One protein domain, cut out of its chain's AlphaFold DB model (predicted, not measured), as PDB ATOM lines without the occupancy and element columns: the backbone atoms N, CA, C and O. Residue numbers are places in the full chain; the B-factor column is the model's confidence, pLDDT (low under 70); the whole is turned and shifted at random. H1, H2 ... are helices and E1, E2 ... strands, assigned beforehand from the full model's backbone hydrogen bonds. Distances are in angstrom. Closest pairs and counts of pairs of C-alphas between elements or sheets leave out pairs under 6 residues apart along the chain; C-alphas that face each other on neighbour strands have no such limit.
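Overview. This is residues 2 to 80 of the 561 residues of an uncharacterized protein of Phytophthora fragariae (UniProt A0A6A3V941). This domain has little regular structure: a two-stranded hairpin, E1 and E2, leads directly into H2, with the short H1 near H2 and long loops. Residues 57 to 80 fold back from the end of H2 toward the hairpin. The 79 printed residues, under half in named elements, run H1, E1, E2, H2; the class is mixed, the sheet E1 - E2 antiparallel. The whole is compact, with a radius of gyration of the C-alphas of 13.1 A and spans of 36 by 31 by 23 A.

Along the chain. E1, residues 31 to 36, measures 15.1 A and starts at C-alpha 31 (-19.688, -29.477, 20.464). E2, residues 41 to 46, measures 16.4 A. H2, residues 47 to 56, measures 14.2 A and ends at C-alpha 56 (-21.633, -27.260, 39.567). H1, residues 12 to 16, measures 6.1 A.

Arrangement. In the hairpin, N 34 and O 43 are 2.8 A apart, within hydrogen-bond range. The closest C-alphas of E1 and H2, Thr 31 and Val 47, are 5.9 A apart. H1 and H2 are close but not clearly touching, with closest C-alphas Val 12 and Ile 51 at 7.7 A. H1 and E2 are apart. In H1 and H2 every O i to N i+4 pair is within hydrogen-bond range.

Size, cuts and confidence. The printed part has no cut. H1 to E1 is a long link. Residues 2 to 8 are among those under pLDDT 70.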
ATOM      1  N   GLY A   2     -15.501 -18.483  40.168       37.81
ATOM      2  CA  GLY A   2     -15.611 -17.220  40.907       37.81
ATOM      3  C   GLY A   2     -14.598 -17.114  42.049       37.81
ATOM      4  O   GLY A   2     -14.108 -18.126  42.542       37.81
ATOM      5  N   THR A   3     -14.320 -15.886  42.473       40.97
ATOM      6  CA  THR A   3     -13.753 -15.554  43.792       40.97
ATOM      7  C   THR A   3     -14.817 -14.783  44.581       40.97
ATOM      8  O   THR A   3     -15.840 -14.413  44.007       40.97
ATOM      9  N   GLU A   4     -14.619 -14.516  45.875       44.25
ATOM     10  CA  GLU A   4     -15.656 -13.889  46.726       44.25
ATOM     11  C   GLU A   4     -16.185 -12.536  46.198       44.25
ATOM     12  O   GLU A   4     -17.338 -12.189  46.434       44.25
ATOM     13  N   GLU A   5     -15.385 -11.800  45.420       42.41
ATOM     14  CA  GLU A   5     -15.774 -10.521  44.799       42.41
ATOM     15  C   GLU A   5     -16.545 -10.667  43.464       42.41
ATOM     16  O   GLU A   5     -16.992  -9.666  42.901       42.41
ATOM     17  N   ALA A   6     -16.699 -11.883  42.920       54.62
ATOM     18  CA  ALA A   6     -17.309 -12.120  41.609       54.62
ATOM     19  C   ALA A   6     -18.128 -13.432  41.567       54.62
ATOM     20  O   ALA A   6     -17.538 -14.515  41.478       54.62
ATOM     21  N   PRO A   7     -19.480 -13.374  41.561       60.69
ATOM     22  CA  PRO A   7     -20.311 -14.575  41.551       60.69
ATOM     23  C   PRO A   7     -20.069 -15.421  40.293       60.69
ATOM     24  O   PRO A   7     -19.928 -14.898  39.182       60.69
ATOM     25  N   GLY A   8     -20.047 -16.745  40.474       66.25
ATOM     26  CA  GLY A   8     -19.878 -17.706  39.386       66.25
ATOM     27  C   GLY A   8     -20.922 -17.520  38.280       66.25
ATOM     28  O   GLY A   8     -22.055 -17.108  38.526       66.25
ATOM     29  N   THR A   9     -20.557 -17.833  37.035       73.88
ATOM     30  CA  THR A   9     -21.453 -17.649  35.887       73.88
ATOM     31  C   THR A   9     -21.355 -18.794  34.882       73.88
ATOM     32  O   THR A   9     -20.261 -19.251  34.560       73.88
ATOM     33  N   ARG A  10     -22.517 -19.223  34.369       76.19
ATOM     34  CA  ARG A  10     -22.689 -20.231  33.303       76.19
ATOM     35  C   ARG A  10     -22.761 -19.596  31.896       76.19
ATOM     36  O   ARG A  10     -23.208 -20.242  30.949       76.19
ATOM     37  N   ASP A  11     -22.412 -18.314  31.756       79.38
ATOM     38  CA  ASP A  11     -22.431 -17.576  30.483       79.38
ATOM     39  C   ASP A  11     -21.060 -17.640  29.790       79.38
ATOM     40  O   ASP A  11     -20.090 -17.028  30.243       79.38
ATOM     41  N   VAL A  12     -21.010 -18.337  28.647       77.06
ATOM     42  CA  VAL A  12     -19.822 -18.474  27.781       77.06
ATOM     43  C   VAL A  12     -19.168 -17.120  27.487       77.06
ATOM     44  O   VAL A  12     -17.945 -17.002  27.522       77.06
ATOM     45  N   ARG A  13     -19.967 -16.079  27.212       75.56
ATOM     46  CA  ARG A  13     -19.440 -14.769  26.812       75.56
ATOM     47  C   ARG A  13     -18.749 -14.073  27.972       75.56
ATOM     48  O   ARG A  13     -17.683 -13.493  27.777       75.56
ATOM     49  N   ARG A  14     -19.312 -14.160  29.180       76.00
ATOM     50  CA  ARG A  14     -18.676 -13.645  30.404       76.00
ATOM     51  C   ARG A  14     -17.412 -14.430  30.748       76.00
ATOM     52  O   ARG A  14     -16.406 -13.805  31.061       76.00
ATOM     53  N   LEU A  15     -17.438 -15.759  30.623       75.25
ATOM     54  CA  LEU A  15     -16.277 -16.619  30.888       75.25
ATOM     55  C   LEU A  15     -15.102 -16.364  29.926       75.25
ATOM     56  O   LEU A  15     -13.955 -16.421  30.355       75.25
ATOM     57  N   LEU A  16     -15.370 -16.055  28.652       71.06
ATOM     58  CA  LEU A  16     -14.337 -15.831  27.626       71.06
ATOM     59  C   LEU A  16     -14.032 -14.348  27.344       71.06
ATOM     60  O   LEU A  16     -13.219 -14.035  26.466       71.06
ATOM     61  N   THR A  17     -14.654 -13.416  28.074       70.44
ATOM     62  CA  THR A  17     -14.376 -11.977  27.952       70.44
ATOM     63  C   THR A  17     -12.930 -11.685  28.349       70.44
ATOM     64  O   THR A  17     -12.503 -11.974  29.461       70.44
ATOM     65  N   GLY A  18     -12.162 -11.106  27.421       63.62
ATOM     66  CA  GLY A  18     -10.738 -10.809  27.610       63.62
ATOM     67  C   GLY A  18      -9.790 -11.987  27.349       63.62
ATOM     68  O   GLY A  18      -8.587 -11.759  27.266       63.62
ATOM     69  N   ILE A  19     -10.310 -13.206  27.159       69.06
ATOM     70  CA  ILE A  19      -9.526 -14.396  26.782       69.06
ATOM     71  C   ILE A  19      -9.518 -14.568  25.257       69.06
ATOM     72  O   ILE A  19      -8.467 -14.768  24.656       69.06
ATOM     73  N   ALA A  20     -10.686 -14.440  24.623       70.69
ATOM     74  CA  ALA A  20     -10.863 -14.561  23.177       70.69
ATOM     75  C   ALA A  20     -11.724 -13.406  22.626       70.69
ATOM     76  O   ALA A  20     -12.583 -12.887  23.349       70.69
ATOM     77  N   PRO A  21     -11.546 -12.995  21.354       72.94
ATOM     78  CA  PRO A  21     -12.438 -12.031  20.715       72.94
ATOM     79  C   PRO A  21     -13.853 -12.613  20.589       72.94
ATOM     80  O   PRO A  21     -14.018 -13.796  20.304       72.94
ATOM     81  N   VAL A  22     -14.883 -11.775  20.746       69.12
ATOM     82  CA  VAL A  22     -16.296 -12.213  20.830       69.12
ATOM     83  C   VAL A  22     -16.767 -12.991  19.591       69.12
ATOM     84  O   VAL A  22     -17.611 -13.876  19.704       69.12
ATOM     85  N   ALA A  23     -16.189 -12.724  18.415       71.62
ATOM     86  CA  ALA A  23     -16.466 -13.468  17.182       71.62
ATOM     87  C   ALA A  23     -15.987 -14.938  17.214       71.62
ATOM     88  O   ALA A  23     -16.487 -15.751  16.444       71.62
ATOM     89  N   ALA A  24     -15.045 -15.276  18.101       71.88
ATOM     90  CA  ALA A  24     -14.519 -16.625  18.313       71.88
ATOM     91  C   ALA A  24     -15.102 -17.310  19.568       71.88
ATOM     92  O   ALA A  24     -14.655 -18.392  19.940       71.88
ATOM     93  N   HIS A  25     -16.081 -16.700  20.250       77.25
ATOM     94  CA  HIS A  25     -16.762 -17.345  21.378       77.25
ATOM     95  C   HIS A  25     -17.680 -18.462  20.847       77.25
ATOM     96  O   HIS A  25     -18.588 -18.163  20.062       77.25
ATOM     97  N   PRO A  26     -17.500 -19.733  21.257       79.88
ATOM     98  CA  PRO A  26     -18.389 -20.808  20.842       79.88
ATOM     99  C   PRO A  26     -19.810 -20.581  21.371       79.88
ATOM    100  O   PRO A  26     -20.041 -19.903  22.375       79.88
ATOM    101  N   ARG A  27     -20.797 -21.172  20.696       77.25
ATOM    102  CA  ARG A  27     -22.174 -21.216  21.209       77.25
ATOM    103  C   ARG A  27     -22.239 -22.229  22.363       77.25
ATOM    104  O   ARG A  27     -21.525 -23.223  22.294       77.25
ATOM    105  N   PRO A  28     -23.116 -22.063  23.374       74.00
ATOM    106  CA  PRO A  28     -23.290 -23.075  24.424       74.00
ATOM    107  C   PRO A  28     -23.632 -24.465  23.858       74.00
ATOM    108  O   PRO A  28     -23.178 -25.479  24.371       74.00
ATOM    109  N   THR A  29     -24.390 -24.500  22.760       76.31
ATOM    110  CA  THR A  29     -24.783 -25.712  22.026       76.31
ATOM    111  C   THR A  29     -23.750 -26.196  21.001       76.31
ATOM    112  O   THR A  29     -24.044 -27.112  20.240       76.31
ATOM    113  N   ALA A  30     -22.562 -25.586  20.925       79.56
ATOM    114  CA  ALA A  30     -21.482 -26.105  20.092       79.56
ATOM    115  C   ALA A  30     -20.817 -27.304  20.781       79.56
ATOM    116  O   ALA A  30     -20.575 -27.268  21.989       79.56
ATOM    117  N   THR A  31     -20.484 -28.332  20.008       82.19
ATOM    118  CA  THR A  31     -19.688 -29.477  20.464       82.19
ATOM    119  C   THR A  31     -18.221 -29.238  20.112       82.19
ATOM    120  O   THR A  31     -17.923 -28.770  19.013       82.19
ATOM    121  N   LEU A  32     -17.313 -29.531  21.040       79.75
ATOM    122  CA  LEU A  32     -15.863 -29.444  20.856       79.75
ATOM    123  C   LEU A  32     -15.209 -30.773  21.250       79.75
ATOM    124  O   LEU A  32     -15.752 -31.524  22.059       79.75
ATOM    125  N   THR A  33     -14.036 -31.044  20.684       81.62
ATOM    126  CA  THR A  33     -13.199 -32.193  21.040       81.62
ATOM    127  C   THR A  33     -12.317 -31.870  22.245       81.62
ATOM    128  O   THR A  33     -11.607 -30.864  22.235       81.62
ATOM    129  N   TRP A  34     -12.342 -32.736  23.256       75.38
ATOM    130  CA  TRP A  34     -11.568 -32.635  24.492       75.38
ATOM    131  C   TRP A  34     -10.827 -33.946  24.737       75.38
ATOM    132  O   TRP A  34     -11.445 -35.009  24.751       75.38
ATOM    133  N   MET A  35      -9.518 -33.883  24.967       77.06
ATOM    134  CA  MET A  35      -8.718 -35.064  25.281       77.06
ATOM    135  C   MET A  35      -9.068 -35.603  26.677       77.06
ATOM    136  O   MET A  35      -8.963 -34.873  27.662       77.06
ATOM    137  N   ASP A  36      -9.431 -36.883  26.768       76.00
ATOM    138  CA  ASP A  36      -9.506 -37.627  28.028       76.00
ATOM    139  C   ASP A  36      -8.084 -37.780  28.608       76.00
ATOM    140  O   ASP A  36      -7.268 -38.506  28.024       76.00
ATOM    141  N   PRO A  37      -7.760 -37.157  29.757       67.88
ATOM    142  CA  PRO A  37      -6.421 -37.210  30.341       67.88
ATOM    143  C   PRO A  37      -6.036 -38.606  30.860       67.88
ATOM    144  O   PRO A  37      -4.864 -38.841  31.148       67.88
ATOM    145  N   ARG A  38      -6.991 -39.540  30.984       65.38
ATOM    146  CA  ARG A  38      -6.763 -40.918  31.443       65.38
ATOM    147  C   ARG A  38      -6.440 -41.888  30.302       65.38
ATOM    148  O   ARG A  38      -5.813 -42.915  30.556       65.38
ATOM    149  N   THR A  39      -6.868 -41.603  29.069       73.00
ATOM    150  CA  THR A  39      -6.637 -42.490  27.905       73.00
ATOM    151  C   THR A  39      -5.933 -41.829  26.720       73.00
ATOM    152  O   THR A  39      -5.551 -42.535  25.785       73.00
ATOM    153  N   GLY A  40      -5.742 -40.506  26.737       70.44
ATOM    154  CA  GLY A  40      -5.113 -39.745  25.652       70.44
ATOM    155  C   GLY A  40      -5.955 -39.672  24.372       70.44
ATOM    156  O   GLY A  40      -5.410 -39.427  23.298       70.44
ATOM    157  N   ARG A  41      -7.266 -39.935  24.460       71.75
ATOM    158  CA  ARG A  41      -8.196 -39.971  23.321       71.75
ATOM    159  C   ARG A  41      -9.114 -38.760  23.326       71.75
ATOM    160  O   ARG A  41      -9.612 -38.376  24.379       71.75
ATOM    161  N   ASP A  42      -9.401 -38.212  22.152       77.38
ATOM    162  CA  ASP A  42     -10.374 -37.130  22.022       77.38
ATOM    163  C   ASP A  42     -11.811 -37.644  22.199       77.38
ATOM    164  O   ASP A  42     -12.273 -38.535  21.484       77.38
ATOM    165  N   SER A  43     -12.519 -37.044  23.151       77.62
ATOM    166  CA  SER A  43     -13.958 -37.172  23.382       77.62
ATOM    167  C   SER A  43     -14.687 -35.943  22.832       77.62
ATOM    168  O   SER A  43     -14.105 -34.866  22.719       77.62
ATOM    169  N   SER A  44     -15.964 -36.077  22.475       80.38
ATOM    170  CA  SER A  44     -16.766 -34.990  21.898       80.38
ATOM    171  C   SER A  44     -17.804 -34.523  22.913       80.38
ATOM    172  O   SER A  44     -18.662 -35.304  23.318       80.38
ATOM    173  N   CYS A  45     -17.723 -33.267  23.358       82.00
ATOM    174  CA  CYS A  45     -18.549 -32.751  24.454       82.00
ATOM    175  C   CYS A  45     -19.134 -31.381  24.122       82.00
ATOM    176  O   CYS A  45     -18.474 -30.538  23.504       82.00
ATOM    177  N   SER A  46     -20.369 -31.126  24.552       85.19
ATOM    178  CA  SER A  46     -20.967 -29.803  24.419       85.19
ATOM    179  C   SER A  46     -20.246 -28.787  25.306       85.19
ATOM    180  O   SER A  46     -19.890 -29.053  26.456       85.19
ATOM    181  N   VAL A  47     -20.076 -27.569  24.789       83.31
ATOM    182  CA  VAL A  47     -19.563 -26.427  25.561       83.31
ATOM    183  C   VAL A  47     -20.445 -26.159  26.783       83.31
ATOM    184  O   VAL A  47     -19.948 -25.697  27.809       83.31
ATOM    185  N   ARG A  48     -21.743 -26.490  26.709       83.94
ATOM    186  CA  ARG A  48     -22.646 -26.413  27.853       83.94
ATOM    187  C   ARG A  48     -22.324 -27.435  28.940       83.94
ATOM    188  O   ARG A  48     -22.229 -27.004  30.083       83.94
ATOM    189  N   HIS A  49     -22.116 -28.714  28.612       83.38
ATOM    190  CA  HIS A  49     -21.723 -29.734  29.597       83.38
ATOM    191  C   HIS A  49     -20.441 -29.333  30.325       83.38
ATOM    192  O   HIS A  49     -20.433 -29.278  31.547       83.38
ATOM    193  N   VAL A  50     -19.393 -28.932  29.599       82.50
ATOM    194  CA  VAL A  50     -18.109 -28.542  30.217       82.50
ATOM    195  C   VAL A  50     -18.253 -27.329  31.150       82.50
ATOM    196  O   VAL A  50     -17.670 -27.305  32.232       82.50
ATOM    197  N   ILE A  51     -19.061 -26.329  30.774       84.00
ATOM    198  CA  ILE A  51     -19.312 -25.146  31.616       84.00
ATOM    199  C   ILE A  51     -20.202 -25.471  32.816       84.00
ATOM    200  O   ILE A  51     -19.980 -24.923  33.893       84.00
ATOM    201  N   ASP A  52     -21.196 -26.340  32.655       80.56
ATOM    202  CA  ASP A  52     -22.090 -26.727  33.744       80.56
ATOM    203  C   ASP A  52     -21.396 -27.694  34.716       80.56
ATOM    204  O   ASP A  52     -21.566 -27.547  35.922       80.56
ATOM    205  N   PHE A  53     -20.520 -28.582  34.233       81.62
ATOM    206  CA  PHE A  53     -19.609 -29.377  35.059       81.62
ATOM    207  C   PHE A  53     -18.678 -28.464  35.867       81.62
ATOM    208  O   PHE A  53     -18.664 -28.533  37.094       81.62
ATOM    209  N   GLY A  54     -17.981 -27.532  35.208       78.50
ATOM    210  CA  GLY A  54     -17.108 -26.573  35.890       78.50
ATOM    211  C   GLY A  54     -17.849 -25.626  36.844       78.50
ATOM    212  O   GLY A  54     -17.284 -25.165  37.829       78.50
ATOM    213  N   PHE A  55     -19.126 -25.328  36.599       78.31
ATOM    214  CA  PHE A  55     -19.929 -24.497  37.497       78.31
ATOM    215  C   PHE A  55     -20.471 -25.276  38.703       78.31
ATOM    216  O   PHE A  55     -20.415 -24.766  39.818       78.31
ATOM    217  N   TYR A  56     -20.994 -26.486  38.502       78.19
ATOM    218  CA  TYR A  56     -21.633 -27.260  39.567       78.19
ATOM    219  C   TYR A  56     -20.657 -28.155  40.332       78.19
ATOM    220  O   TYR A  56     -20.642 -28.118  41.560       78.19
ATOM    221  N   VAL A  57     -19.819 -28.919  39.628       76.44
ATOM    222  CA  VAL A  57     -18.868 -29.860  40.236       76.44
ATOM    223  C   VAL A  57     -17.656 -29.100  40.773       76.44
ATOM    224  O   VAL A  57     -17.469 -29.031  41.985       76.44
ATOM    225  N   ASP A  58     -16.889 -28.444  39.898       72.44
ATOM    226  CA  ASP A  58     -15.666 -27.733  40.309       72.44
ATOM    227  C   ASP A  58     -15.970 -26.434  41.084       72.44
ATOM    228  O   ASP A  58     -15.139 -25.942  41.849       72.44
ATOM    229  N   GLY A  59     -17.161 -25.860  40.884       69.12
ATOM    230  CA  GLY A  59     -17.657 -24.685  41.608       69.12
ATOM    231  C   GLY A  59     -18.453 -25.003  42.880       69.12
ATOM    232  O   GLY A  59     -18.827 -24.071  43.589       69.12
ATOM    233  N   ASN A  60     -18.702 -26.286  43.181       70.81
ATOM    234  CA  ASN A  60     -19.473 -26.757  44.339       70.81
ATOM    235  C   ASN A  60     -20.834 -26.029  44.494       70.81
ATOM    236  O   ASN A  60     -21.179 -25.506  45.557       70.81
ATOM    237  N   HIS A  61     -21.612 -25.993  43.412       72.56
ATOM    238  CA  HIS A  61     -23.007 -25.543  43.405       72.56
ATOM    239  C   HIS A  61     -23.944 -26.753  43.237       72.56
ATOM    240  O   HIS A  61     -23.598 -27.714  42.551       72.56
ATOM    241  N   ASP A  62     -25.146 -26.713  43.819       76.94
ATOM    242  CA  ASP A  62     -26.106 -27.820  43.706       76.94
ATOM    243  C   ASP A  62     -26.599 -28.011  42.260       76.94
ATOM    244  O   ASP A  62     -27.113 -27.076  41.639       76.94
ATOM    245  N   VAL A  63     -26.460 -29.234  41.732       77.94
ATOM    246  CA  VAL A  63     -26.897 -29.611  40.376       77.94
ATOM    247  C   VAL A  63     -28.434 -29.662  40.320       77.94
ATOM    248  O   VAL A  63     -29.038 -30.446  41.058       77.94
ATOM    249  N   PRO A  64     -29.104 -28.888  39.446       79.19
ATOM    250  CA  PRO A  64     -30.546 -28.989  39.257       79.19
ATOM    251  C   PRO A  64     -30.933 -30.309  38.575       79.19
ATOM    252  O   PRO A  64     -30.219 -30.809  37.709       79.19
ATOM    253  N   ALA A  65     -32.098 -30.857  38.927       70.31
ATOM    254  CA  ALA A  65     -32.540 -32.186  38.482       70.31
ATOM    255  C   ALA A  65     -32.835 -32.320  36.967       70.31
ATOM    256  O   ALA A  65     -33.115 -33.422  36.501       70.31
ATOM    257  N   ASP A  66     -32.785 -31.223  36.204       73.50
ATOM    258  CA  ASP A  66     -32.885 -31.195  34.738       73.50
ATOM    259  C   ASP A  66     -31.514 -31.250  34.028       73.50
ATOM    260  O   ASP A  66     -31.447 -31.432  32.812       73.50
ATOM    261  N   THR A  67     -30.416 -31.085  34.772       75.88
ATOM    262  CA  THR A  67     -29.070 -30.885  34.234       75.88
ATOM    263  C   THR A  67     -28.294 -32.205  34.264       75.88
ATOM    264  O   THR A  67     -27.674 -32.564  35.264       75.88
ATOM    265  N   ALA A  68     -28.327 -32.947  33.153       73.94
ATOM    266  CA  ALA A  68     -27.596 -34.206  33.004       73.94
ATOM    267  C   ALA A  68     -26.082 -33.970  32.831       73.94
ATOM    268  O   ALA A  68     -25.634 -33.560  31.761       73.94
ATOM    269  N   LEU A  69     -25.300 -34.270  33.874       79.81
ATOM    270  CA  LEU A  69     -23.832 -34.253  33.868       79.81
ATOM    271  C   LEU A  69     -23.283 -35.686  33.959       79.81
ATOM    272  O   LEU A  69     -23.795 -36.498  34.730       79.81
ATOM    273  N   GLY A  70     -22.238 -35.994  33.188       74.94
ATOM    274  CA  GLY A  70     -21.462 -37.230  33.334       74.94
ATOM    275  C   GLY A  70     -20.443 -37.152  34.473       74.94
ATOM    276  O   GLY A  70     -20.331 -36.133  35.153       74.94
ATOM    277  N   ALA A  71     -19.679 -38.230  34.682       76.94
ATOM    278  CA  ALA A  71     -18.709 -38.316  35.780       76.94
ATOM    279  C   ALA A  71     -17.511 -37.362  35.610       76.94
ATOM    280  O   ALA A  71     -16.881 -36.973  36.597       76.94
ATOM    281  N   HIS A  72     -17.221 -36.953  34.372       80.94
ATOM    282  CA  HIS A  72     -16.125 -36.056  34.014       80.94
ATOM    283  C   HIS A  72     -16.562 -35.015  32.968       80.94
ATOM    284  O   HIS A  72     -17.503 -35.239  32.204       80.94
ATOM    285  N   PHE A  73     -15.852 -33.882  32.865       79.00
ATOM    286  CA  PHE A  73     -16.172 -32.858  31.855       79.00
ATOM    287  C   PHE A  73     -15.991 -33.365  30.411       79.00
ATOM    288  O   PHE A  73     -16.652 -32.869  29.504       79.00
ATOM    289  N   TRP A  74     -15.132 -34.370  30.201       79.12
ATOM    290  CA  TRP A  74     -14.920 -35.044  28.912       79.12
ATOM    291  C   TRP A  74     -15.896 -36.213  28.656       79.12
ATOM    292  O   TRP A  74     -15.762 -36.930  27.665       79.12
ATOM    293  N   GLU A  75     -16.889 -36.414  29.526       78.38
ATOM    294  CA  GLU A  75     -17.942 -37.426  29.393       78.38
ATOM    295  C   GLU A  75     -19.316 -36.738  29.379       78.38
ATOM    296  O   GLU A  75     -19.962 -36.582  30.413       78.38
ATOM    297  N   ASP A  76     -19.760 -36.281  28.205       78.88
ATOM    298  CA  ASP A  76     -21.080 -35.661  28.024       78.88
ATOM    299  C   ASP A  76     -22.162 -36.754  27.858       78.88
ATOM    300  O   ASP A  76     -22.105 -37.505  26.878       78.88
ATOM    301  N   PRO A  77     -23.172 -36.860  28.750       75.69
ATOM    302  CA  PRO A  77     -24.211 -37.894  28.660       75.69
ATOM    303  C   PRO A  77     -25.030 -37.859  27.365       75.69
ATOM    304  O   PRO A  77     -25.652 -38.856  27.001       75.69
ATOM    305  N   ASN A  78     -25.037 -36.720  26.669       72.62
ATOM    306  CA  ASN A  78     -25.757 -36.525  25.413       72.62
ATOM    307  C   ASN A  78     -24.956 -37.024  24.192       72.62
ATOM    308  O   ASN A  78     -25.520 -37.161  23.107       72.62
ATOM    309  N   PHE A  79     -23.659 -37.314  24.363       67.00
ATOM    310  CA  PHE A  79     -22.749 -37.788  23.316       67.00
ATOM    311  C   PHE A  79     -21.974 -39.044  23.769       67.00
ATOM    312  O   PHE A  79     -20.745 -39.010  23.875       67.00
ATOM    313  N   PRO A  80     -22.657 -40.178  24.035       58.44
ATOM    314  CA  PRO A  80     -21.996 -41.415  24.438       58.44
ATOM    315  C   PRO A  80     -21.046 -41.921  23.340       58.44
ATOM    316  O   PRO A  80     -21.474 -42.353  22.268       58.44
TER     317      PRO A  80